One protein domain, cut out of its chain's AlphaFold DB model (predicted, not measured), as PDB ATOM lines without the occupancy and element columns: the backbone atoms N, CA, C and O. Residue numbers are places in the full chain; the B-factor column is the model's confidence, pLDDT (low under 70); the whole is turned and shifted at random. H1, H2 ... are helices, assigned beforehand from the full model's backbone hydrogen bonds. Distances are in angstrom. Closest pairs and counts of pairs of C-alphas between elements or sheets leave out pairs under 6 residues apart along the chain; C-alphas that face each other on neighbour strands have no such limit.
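What this domain is: This is residues 154 to 225 of the 261 residues of the protein "Cbb3-type cytochrome c oxidase subunit" of Alphaproteobacteria bacterium HGW-Alphaproteobacteria-6 (UniProt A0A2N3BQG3). Three helices pack with H1 between H2 and H4, while the short H3 follows H2 and a long loop, residues 190 to 214, leads round to H4. The printed part has 72 residues with four named helices, H1 to H4 in order, and no named strand; it is all helix in class, though under half of the residues are in named elements. It is compact, with a radius of gyration of the C-alphas of 10.9 A and spans of 30 by 23 by 22 A.

Where its parts are: H1, residues 154 to 165, begins at C-alpha 154 (-33.389, -34.469, -35.955) and is 16.8 A long. H2 is residues 176 to 184, 12.2 A, and H3 residues 186 to 189, 4.9 A. H4, residues 215 to 224, 14.2 A, ends at C-alpha 224 (-24.272, -34.406, -48.367).

How they stand to each other: H1 touches H2, about perpendicular at 90 degrees; their closest C-alphas, Leu 159 and Ala 177, are 4.9 A apart. H1 touches H4 at a steep tilt of 53 degrees, opposite ways; their closest C-alphas, Ala 160 and Thr 215, are 5.1 A apart. H2 and H4 are apart. H2 and H3 meet only through their tight link. In H1, H2 and H4 every O i to N i+4 pair is within hydrogen-bond range; H3 is too short for one.

The domain as a whole: The farthest C-alphas, Val 154 and Gly 198, are 30.6 A apart. The printed part has no cut, the link H3 to H4 is long, and no printed residue is under 70 in pLDDT.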
ATOM      1  N   VAL A 154     -32.006 -34.892 -36.221       97.62
ATOM      2  CA  VAL A 154     -33.389 -34.469 -35.955       97.62
ATOM      3  C   VAL A 154     -33.602 -33.055 -36.485       97.62
ATOM      4  O   VAL A 154     -34.472 -32.859 -37.320       97.62
ATOM      5  N   GLU A 155     -32.727 -32.115 -36.130       97.94
ATOM      6  CA  GLU A 155     -32.808 -30.730 -36.614       97.94
ATOM      7  C   GLU A 155     -32.724 -30.639 -38.143       97.94
ATOM      8  O   GLU A 155     -33.496 -29.911 -38.756       97.94
ATOM      9  N   ARG A 156     -31.861 -31.431 -38.796       97.75
ATOM     10  CA  ARG A 156     -31.834 -31.508 -40.269       97.75
ATOM     11  C   ARG A 156     -33.130 -32.038 -40.867       97.75
ATOM     12  O   ARG A 156     -33.486 -31.643 -41.973       97.75
ATOM     13  N   HIS A 157     -33.786 -32.983 -40.201       98.12
ATOM     14  CA  HIS A 157     -35.061 -33.513 -40.668       98.12
ATOM     15  C   HIS A 157     -36.160 -32.453 -40.558       98.12
ATOM     16  O   HIS A 157     -36.907 -32.259 -41.514       98.12
ATOM     17  N   ASP A 158     -36.208 -31.730 -39.442       98.00
ATOM     18  CA  ASP A 158     -37.184 -30.661 -39.224       98.00
ATOM     19  C   ASP A 158     -36.931 -29.475 -40.165       98.00
ATOM     20  O   ASP A 158     -37.870 -28.955 -40.766       98.00
ATOM     21  N   LEU A 159     -35.664 -29.118 -40.403       98.12
ATOM     22  CA  LEU A 159     -35.271 -28.126 -41.406       98.12
ATOM     23  C   LEU A 159     -35.664 -28.560 -42.824       98.12
ATOM     24  O   LEU A 159     -36.172 -27.753 -43.597       98.12
ATOM     25  N   ALA A 160     -35.478 -29.837 -43.171       98.19
ATOM     26  CA  ALA A 160     -35.913 -30.356 -44.465       98.19
ATOM     27  C   ALA A 160     -37.437 -30.300 -44.633       98.19
ATOM     28  O   ALA A 160     -37.917 -30.027 -45.730       98.19
ATOM     29  N   ALA A 161     -38.195 -30.560 -43.565       98.12
ATOM     30  CA  ALA A 161     -39.651 -30.451 -43.576       98.12
ATOM     31  C   ALA A 161     -40.107 -28.988 -43.696       98.12
ATOM     32  O   ALA A 161     -41.017 -28.708 -44.470       98.12
ATOM     33  N   TYR A 162     -39.439 -28.067 -42.994       98.19
ATOM     34  CA  TYR A 162     -39.666 -26.627 -43.113       98.19
ATOM     35  C   TYR A 162     -39.455 -26.145 -44.552       98.19
ATOM     36  O   TYR A 162     -40.363 -25.558 -45.134       98.19
ATOM     37  N   VAL A 163     -38.306 -26.469 -45.159       97.81
ATOM     38  CA  VAL A 163     -37.991 -26.078 -46.544       97.81
ATOM     39  C   VAL A 163     -38.986 -26.680 -47.539       97.81
ATOM     40  O   VAL A 163     -39.472 -25.965 -48.406       97.81
ATOM     41  N   ALA A 164     -39.359 -27.955 -47.384       97.44
ATOM     42  CA  ALA A 164     -40.349 -28.605 -48.251       97.44
ATOM     43  C   ALA A 164     -41.741 -27.946 -48.194       97.44
ATOM     44  O   ALA A 164     -42.534 -28.094 -49.120       97.44
ATOM     45  N   ALA A 165     -42.062 -27.250 -47.100       97.12
ATOM     46  CA  ALA A 165     -43.344 -26.582 -46.912       97.12
ATOM     47  C   ALA A 165     -43.361 -25.130 -47.427       97.12
ATOM     48  O   ALA A 165     -44.454 -24.576 -47.588       97.12
ATOM     49  N   LEU A 166     -42.195 -24.525 -47.703       96.62
ATOM     50  CA  LEU A 166     -42.080 -23.130 -48.152       96.62
ATOM     51  C   LEU A 166     -42.899 -22.829 -49.416       96.62
ATOM     52  O   LEU A 166     -43.644 -21.848 -49.371       96.62
ATOM     53  N   PRO A 167     -42.867 -23.649 -50.488       95.50
ATOM     54  CA  PRO A 167     -43.591 -23.320 -51.720       95.50
ATOM     55  C   PRO A 167     -45.107 -23.243 -51.527       95.50
ATOM     56  O   PRO A 167     -45.789 -22.373 -52.059       95.50
ATOM     57  N   SER A 168     -45.640 -24.112 -50.664       94.88
ATOM     58  CA  SER A 168     -47.066 -24.136 -50.321       94.88
ATOM     59  C   SER A 168     -47.502 -23.030 -49.348       94.88
ATOM     60  O   SER A 168     -48.695 -22.898 -49.068       94.88
ATOM     61  N   GLY A 169     -46.556 -22.281 -48.770       93.62
ATOM     62  CA  GLY A 169     -46.815 -21.314 -47.701       93.62
ATOM     63  C   GLY A 169     -47.251 -21.943 -46.368       93.62
ATOM     64  O   GLY A 169     -47.726 -21.232 -45.488       93.62
ATOM     65  N   ALA A 170     -47.115 -23.264 -46.208       94.31
ATOM     66  CA  ALA A 170     -47.531 -23.996 -45.007       94.31
ATOM     67  C   ALA A 170     -46.430 -24.109 -43.935       94.31
ATOM     68  O   ALA A 170     -46.624 -24.782 -42.921       94.31
ATOM     69  N   ALA A 171     -45.263 -23.504 -44.168       95.19
ATOM     70  CA  ALA A 171     -44.134 -23.552 -43.251       95.19
ATOM     71  C   ALA A 171     -44.420 -22.775 -41.951       95.19
ATOM     72  O   ALA A 171     -44.919 -21.652 -41.976       95.19
ATOM     73  N   ASP A 172     -44.073 -23.365 -40.803       95.94
ATOM     74  CA  ASP A 172     -44.116 -22.683 -39.505       95.94
ATOM     75  C   ASP A 172     -42.892 -21.770 -39.355       95.94
ATOM     76  O   ASP A 172     -41.772 -22.251 -39.181       95.94
ATOM     77  N   HIS A 173     -43.112 -20.458 -39.438       95.25
ATOM     78  CA  HIS A 173     -42.056 -19.447 -39.362       95.25
ATOM     79  C   HIS A 173     -41.658 -19.059 -37.929       95.25
ATOM     80  O   HIS A 173     -40.659 -18.363 -37.763       95.25
ATOM     81  N   ASP A 174     -42.392 -19.514 -36.911       95.06
ATOM     82  CA  ASP A 174     -42.100 -19.219 -35.500       95.06
ATOM     83  C   ASP A 174     -41.388 -20.394 -34.794       95.06
ATOM     84  O   ASP A 174     -40.966 -20.288 -33.639       95.06
ATOM     85  N   GLY A 175     -41.254 -21.531 -35.484       94.81
ATOM     86  CA  GLY A 175     -40.633 -22.749 -34.973       94.81
ATOM     87  C   GLY A 175     -39.099 -22.741 -34.992       94.81
ATOM     88  O   GLY A 175     -38.440 -21.960 -35.680       94.81
ATOM     89  N   SER A 176     -38.496 -23.701 -34.286       96.19
ATOM     90  CA  SER A 176     -37.032 -23.850 -34.213       96.19
ATOM     91  C   SER A 176     -36.372 -24.127 -35.570       96.19
ATOM     92  O   SER A 176     -35.220 -23.756 -35.773       96.19
ATOM     93  N   ALA A 177     -37.085 -24.760 -36.507       97.00
ATOM     94  CA  ALA A 177     -36.583 -25.001 -37.859       97.00
ATOM     95  C   ALA A 177     -36.455 -23.704 -38.677       97.00
ATOM     96  O   ALA A 177     -35.493 -23.565 -39.430       97.00
ATOM     97  N   ALA A 178     -37.370 -22.746 -38.490       97.44
ATOM     98  CA  ALA A 178     -37.288 -21.432 -39.121       97.44
ATOM     99  C   ALA A 178     -36.101 -20.630 -38.574       97.44
ATOM    100  O   ALA A 178     -35.303 -20.117 -39.351       97.44
ATOM    101  N   MET A 179     -35.901 -20.634 -37.250       96.75
ATOM    102  CA  MET A 179     -34.713 -20.022 -36.638       96.75
ATOM    103  C   MET A 179     -33.415 -20.626 -37.189       96.75
ATOM    104  O   MET A 179     -32.492 -19.906 -37.560       96.75
ATOM    105  N   LEU A 180     -33.358 -21.956 -37.300       97.06
ATOM    106  CA  LEU A 180     -32.193 -22.647 -37.845       97.06
ATOM    107  C   LEU A 180     -31.957 -22.301 -39.325       97.06
ATOM    108  O   LEU A 180     -30.804 -22.180 -39.745       97.06
ATOM    109  N   PHE A 181     -33.028 -22.131 -40.107       98.19
ATOM    110  CA  PHE A 181     -32.951 -21.661 -41.488       98.19
ATOM    111  C   PHE A 181     -32.382 -20.239 -41.565       98.19
ATOM    112  O   PHE A 181     -31.477 -19.987 -42.361       98.19
ATOM    113  N   ASP A 182     -32.864 -19.325 -40.728       97.06
ATOM    114  CA  ASP A 182     -32.407 -17.933 -40.726       97.06
ATOM    115  C   ASP A 182     -30.927 -17.822 -40.333       97.06
ATOM    116  O   ASP A 182     -30.174 -17.058 -40.940       97.06
ATOM    117  N   GLU A 183     -30.477 -18.640 -39.380       96.25
ATOM    118  CA  GLU A 183     -29.085 -18.663 -38.921       96.25
ATOM    119  C   GLU A 183     -28.107 -19.262 -39.946       96.25
ATOM    120  O   GLU A 183     -26.940 -18.864 -39.978       96.25
ATOM    121  N   ASN A 184     -28.547 -20.220 -40.772       96.25
ATOM    122  CA  ASN A 184     -27.630 -21.069 -41.552       96.25
ATOM    123  C   ASN A 184     -27.876 -21.083 -43.064       96.25
ATOM    124  O   ASN A 184     -26.982 -21.459 -43.824       96.25
ATOM    125  N   CYS A 185     -29.076 -20.723 -43.513       97.00
ATOM    126  CA  CYS A 185     -29.521 -20.908 -44.894       97.00
ATOM    127  C   CYS A 185     -29.885 -19.584 -45.568       97.00
ATOM    128  O   CYS A 185     -29.573 -19.402 -46.748       97.00
ATOM    129  N   ALA A 186     -30.486 -18.642 -44.833       96.06
ATOM    130  CA  ALA A 186     -30.974 -17.377 -45.386       96.06
ATOM    131  C   ALA A 186     -29.864 -16.494 -45.983       96.06
ATOM    132  O   ALA A 186     -30.111 -15.744 -46.924       96.06
ATOM    133  N   ALA A 187     -28.621 -16.634 -45.509       93.62
ATOM    134  CA  ALA A 187     -27.468 -15.933 -46.079       93.62
ATOM    135  C   ALA A 187     -27.211 -16.279 -47.557       93.62
ATOM    136  O   ALA A 187     -26.620 -15.473 -48.272       93.62
ATOM    137  N   CYS A 188     -27.652 -17.460 -48.006       94.88
ATOM    138  CA  CYS A 188     -27.515 -17.897 -49.393       94.88
ATOM    139  C   CYS A 188     -28.856 -17.974 -50.128       94.88
ATOM    140  O   CYS A 188     -28.943 -17.592 -51.290       94.88
ATOM    141  N   HIS A 189     -29.901 -18.459 -49.460       95.69
ATOM    142  CA  HIS A 189     -31.219 -18.676 -50.058       95.69
ATOM    143  C   HIS A 189     -32.201 -17.524 -49.813       95.69
ATOM    144  O   HIS A 189     -33.368 -17.644 -50.168       95.69
ATOM    145  N   GLY A 190     -31.762 -16.419 -49.209       94.56
ATOM    146  CA  GLY A 190     -32.621 -15.289 -48.870       94.56
ATOM    147  C   GLY A 190     -33.571 -15.575 -47.703       94.56
ATOM    148  O   GLY A 190     -33.722 -16.707 -47.237       94.56
ATOM    149  N   GLU A 191     -34.228 -14.520 -47.222       94.12
ATOM    150  CA  GLU A 191     -35.248 -14.630 -46.179       94.12
ATOM    151  C   GLU A 191     -36.358 -15.582 -46.642       94.12
ATOM    152  O   GLU A 191     -36.885 -15.445 -47.748       94.12
ATOM    153  N   ARG A 192     -36.678 -16.583 -45.811       92.75
ATOM    154  CA  ARG A 192     -37.690 -17.616 -46.108       92.75
ATOM    155  C   ARG A 192     -37.506 -18.318 -47.464       92.75
ATOM    156  O   ARG A 192     -38.476 -18.808 -48.033       92.75
ATOM    157  N   GLY A 193     -36.279 -18.392 -47.978       94.25
ATOM    158  CA  GLY A 193     -36.002 -19.089 -49.232       94.25
ATOM    159  C   GLY A 193     -36.338 -18.296 -50.494       94.25
ATOM    160  O   GLY A 193     -36.418 -18.900 -51.559       94.25
ATOM    161  N   ALA A 194     -36.522 -16.976 -50.402       92.69
ATOM    162  CA  ALA A 194     -36.879 -16.132 -51.545       92.69
ATOM    163  C   ALA A 194     -35.806 -16.053 -52.657       92.69
ATOM    164  O   ALA A 194     -36.097 -15.586 -53.755       92.69
ATOM    165  N   GLY A 195     -34.571 -16.486 -52.394       89.81
ATOM    166  CA  GLY A 195     -33.456 -16.435 -53.338       89.81
ATOM    167  C   GLY A 195     -33.046 -15.004 -53.707       89.81
ATOM    168  O   GLY A 195     -33.064 -14.101 -52.871       89.81
ATOM    169  N   GLY A 196     -32.623 -14.808 -54.961       81.06
ATOM    170  CA  GLY A 196     -32.352 -13.477 -55.524       81.06
ATOM    171  C   GLY A 196     -31.020 -12.836 -55.118       81.06
ATOM    172  O   GLY A 196     -30.829 -11.640 -55.312       81.06
ATOM    173  N   LEU A 197     -30.087 -13.611 -54.557       82.19
ATOM    174  CA  LEU A 197     -28.777 -13.104 -54.125       82.19
ATOM    175  C   LEU A 197     -27.694 -13.166 -55.218       82.19
ATOM    176  O   LEU A 197     -26.565 -12.748 -54.974       82.19
ATOM    177  N   GLY A 198     -27.999 -13.700 -56.406       83.06
ATOM    178  CA  GLY A 198     -27.060 -13.760 -57.538       83.06
ATOM    179  C   GLY A 198     -25.841 -14.670 -57.318       83.06
ATOM    180  O   GLY A 198     -24.849 -14.571 -58.036       83.06
ATOM    181  N   ILE A 199     -25.892 -15.558 -56.320       86.56
ATOM    182  CA  ILE A 199     -24.791 -16.466 -55.956       86.56
ATOM    183  C   ILE A 199     -25.020 -17.918 -56.406       86.56
ATOM    184  O   ILE A 199     -24.309 -18.816 -55.961       86.56
ATOM    185  N   GLY A 200     -26.025 -18.177 -57.248       88.69
ATOM    186  CA  GLY A 200     -26.320 -19.527 -57.736       88.69
ATOM    187  C   GLY A 200     -27.106 -20.411 -56.769       88.69
ATOM    188  O   GLY A 200     -27.171 -21.624 -56.971       88.69
ATOM    189  N   ALA A 201     -27.657 -19.837 -55.698       92.88
ATOM    190  CA  ALA A 201     -28.532 -20.542 -54.772       92.88
ATOM    191  C   ALA A 201     -29.979 -20.489 -55.295       92.88
ATOM    192  O   ALA A 201     -30.471 -19.390 -55.557       92.88
ATOM    193  N   PRO A 202     -30.665 -21.637 -55.444       92.75
ATOM    194  CA  PRO A 202     -32.040 -21.655 -55.925       92.75
ATOM    195  C   PRO A 202     -32.988 -20.974 -54.936       92.75
ATOM    196  O   PRO A 202     -32.761 -20.994 -53.716       92.75
ATOM    197  N   VAL A 203     -34.075 -20.433 -55.485       93.31
ATOM    198  CA  VAL A 203     -35.287 -20.118 -54.729       93.31
ATOM    199  C   VAL A 203     -35.804 -21.427 -54.120       93.31
ATOM    200  O   VAL A 203     -35.735 -22.483 -54.738       93.31
ATOM    201  N   LEU A 204     -36.218 -21.380 -52.857       95.62
ATOM    202  CA  LEU A 204     -36.772 -22.531 -52.133       95.62
ATOM    203  C   LEU A 204     -38.265 -22.358 -51.841       95.62
ATOM    204  O   LEU A 204     -38.902 -23.278 -51.336       95.62
ATOM    205  N   SER A 205     -38.803 -21.166 -52.099       93.69
ATOM    206  CA  SER A 205     -40.215 -20.823 -51.935       93.69
ATOM    207  C   SER A 205     -41.043 -21.030 -53.207       93.69
ATOM    208  O   SER A 205     -42.185 -20.584 -53.248       93.69
ATOM    209  N   ASP A 206     -40.480 -21.643 -54.246       91.50
ATOM    210  CA  ASP A 206     -41.183 -22.007 -55.473       91.50
ATOM    211  C   ASP A 206     -41.137 -23.524 -55.717       91.50
ATOM    212  O   ASP A 206     -40.542 -24.299 -54.961       91.50
ATOM    213  N   ASP A 207     -41.828 -23.966 -56.764       88.94
ATOM    214  CA  ASP A 207     -41.973 -25.387 -57.080       88.94
ATOM    215  C   ASP A 207     -40.914 -25.894 -58.085       88.94
ATOM    216  O   ASP A 207     -41.018 -27.027 -58.564       88.94
ATOM    217  N   HIS A 208     -39.866 -25.111 -58.374       89.31
ATOM    218  CA  HIS A 208     -38.829 -25.466 -59.348       89.31
ATOM    219  C   HIS A 208     -37.609 -26.091 -58.662       89.31
ATOM    220  O   HIS A 208     -36.821 -25.436 -57.981       89.31
ATOM    221  N   TRP A 209     -37.422 -27.399 -58.852       90.06
ATOM    222  CA  TRP A 209     -36.382 -28.158 -58.155       90.06
ATOM    223  C   TRP A 209     -35.529 -28.995 -59.106       90.06
ATOM    224  O   TRP A 209     -36.000 -29.967 -59.684       90.06
ATOM    225  N   ILE A 210     -34.219 -28.734 -59.127       91.06
ATOM    226  CA  ILE A 210     -33.241 -29.540 -59.888       91.06
ATOM    227  C   ILE A 210     -33.092 -30.961 -59.311       91.06
ATOM    228  O   ILE A 210     -32.894 -31.942 -60.029       91.06
ATOM    229  N   TYR A 211     -33.119 -31.078 -57.979       91.81
ATOM    230  CA  TYR A 211     -32.855 -32.341 -57.280       91.81
ATOM    231  C   TYR A 211     -34.106 -32.993 -56.685       91.81
ATOM    232  O   TYR A 211     -34.032 -34.178 -56.363       91.81
ATOM    233  N   GLY A 212     -35.207 -32.242 -56.552       91.81
ATOM    234  CA  GLY A 212     -36.466 -32.626 -55.901       91.81
ATOM    235  C   GLY A 212     -36.734 -31.875 -54.583       91.81
ATOM    236  O   GLY A 212     -35.825 -31.702 -53.769       91.81
ATOM    237  N   GLY A 213     -37.990 -31.456 -54.383       92.75
ATOM    238  CA  GLY A 213     -38.451 -30.664 -53.229       92.75
ATOM    239  C   GLY A 213     -39.072 -31.471 -52.081       92.75
ATOM    240  O   GLY A 213     -39.558 -30.899 -51.110       92.75
ATOM    241  N   ASP A 214     -39.079 -32.806 -52.150       95.38
ATOM    242  CA  ASP A 214     -39.587 -33.621 -51.047       95.38
ATOM    243  C   ASP A 214     -38.611 -33.647 -49.855       95.38
ATOM    244  O   ASP A 214     -37.385 -33.588 -50.003       95.38
ATOM    245  N   THR A 215     -39.153 -33.812 -48.645       97.19
ATOM    246  CA  THR A 215     -38.385 -33.786 -47.390       97.19
ATOM    247  C   THR A 215     -37.203 -34.761 -47.379       97.19
ATOM    248  O   THR A 215     -36.142 -34.441 -46.844       97.19
ATOM    249  N   LYS A 216     -37.334 -35.956 -47.972       97.56
ATOM    250  CA  LYS A 216     -36.251 -36.953 -47.986       97.56
ATOM    251  C   LYS A 216     -35.109 -36.505 -48.901       97.56
ATOM    252  O   LYS A 216     -33.931 -36.684 -48.558       97.56
ATOM    253  N   THR A 217     -35.438 -35.932 -50.050       96.81
ATOM    254  CA  THR A 217     -34.454 -35.381 -50.984       96.81
ATOM    255  C   THR A 217     -33.746 -34.164 -50.397       96.81
ATOM    256  O   THR A 217     -32.511 -34.124 -50.414       96.81
ATOM    257  N   ILE A 218     -34.482 -33.236 -49.781       97.44
ATOM    258  CA  ILE A 218     -33.897 -32.074 -49.097       97.44
ATOM    259  C   ILE A 218     -33.010 -32.522 -47.935       97.44
ATOM    260  O   ILE A 218     -31.873 -32.070 -47.824       97.44
ATOM    261  N   PHE A 219     -33.450 -33.484 -47.121       98.12
ATOM    262  CA  PHE A 219     -32.621 -34.053 -46.057       98.12
ATOM    263  C   PHE A 219     -31.305 -34.631 -46.602       98.12
ATOM    264  O   PHE A 219     -30.248 -34.492 -45.982       98.12
ATOM    265  N   THR A 220     -31.343 -35.265 -47.778       97.25
ATOM    266  CA  THR A 220     -30.139 -35.775 -48.448       97.25
ATOM    267  C   THR A 220     -29.221 -34.633 -48.882       97.25
ATOM    268  O   THR A 220     -28.015 -34.718 -48.645       97.25
ATOM    269  N   THR A 221     -29.780 -33.559 -49.447       96.69
ATOM    270  CA  THR A 221     -29.050 -32.327 -49.784       96.69
ATOM    271  C   THR A 221     -28.396 -31.712 -48.546       96.69
ATOM    272  O   THR A 221     -27.189 -31.508 -48.553       96.69
ATOM    273  N   LEU A 222     -29.131 -31.529 -47.447       97.88
ATOM    274  CA  LEU A 222     -28.572 -31.028 -46.184       97.88
ATOM    275  C   LEU A 222     -27.478 -31.949 -45.633       97.88
ATOM    276  O   LEU A 222     -26.534 -31.492 -45.003       97.88
ATOM    277  N   SER A 223     -27.580 -33.256 -45.864       97.75
ATOM    278  CA  SER A 223     -26.626 -34.227 -45.326       97.75
ATOM    279  C   SER A 223     -25.343 -34.371 -46.136       97.75
ATOM    280  O   SER A 223     -24.338 -34.800 -45.579       97.75
ATOM    281  N   ARG A 224     -25.386 -34.116 -47.446       96.88
ATOM    282  CA  ARG A 224     -24.272 -34.406 -48.367       96.88
ATOM    283  C   ARG A 224     -23.805 -33.199 -49.173       96.88
ATOM    284  O   ARG A 224     -22.794 -33.304 -49.858       96.88
ATOM    285  N   GLY A 225     -24.522 -32.086 -49.095       95.88
ATOM    286  CA  GLY A 225     -24.324 -30.944 -49.971       95.88
ATOM    287  C   GLY A 225     -24.725 -31.228 -51.421       95.88
ATOM    288  O   GLY A 225     -25.199 -32.316 -51.771       95.88
TER     289      GLY A 225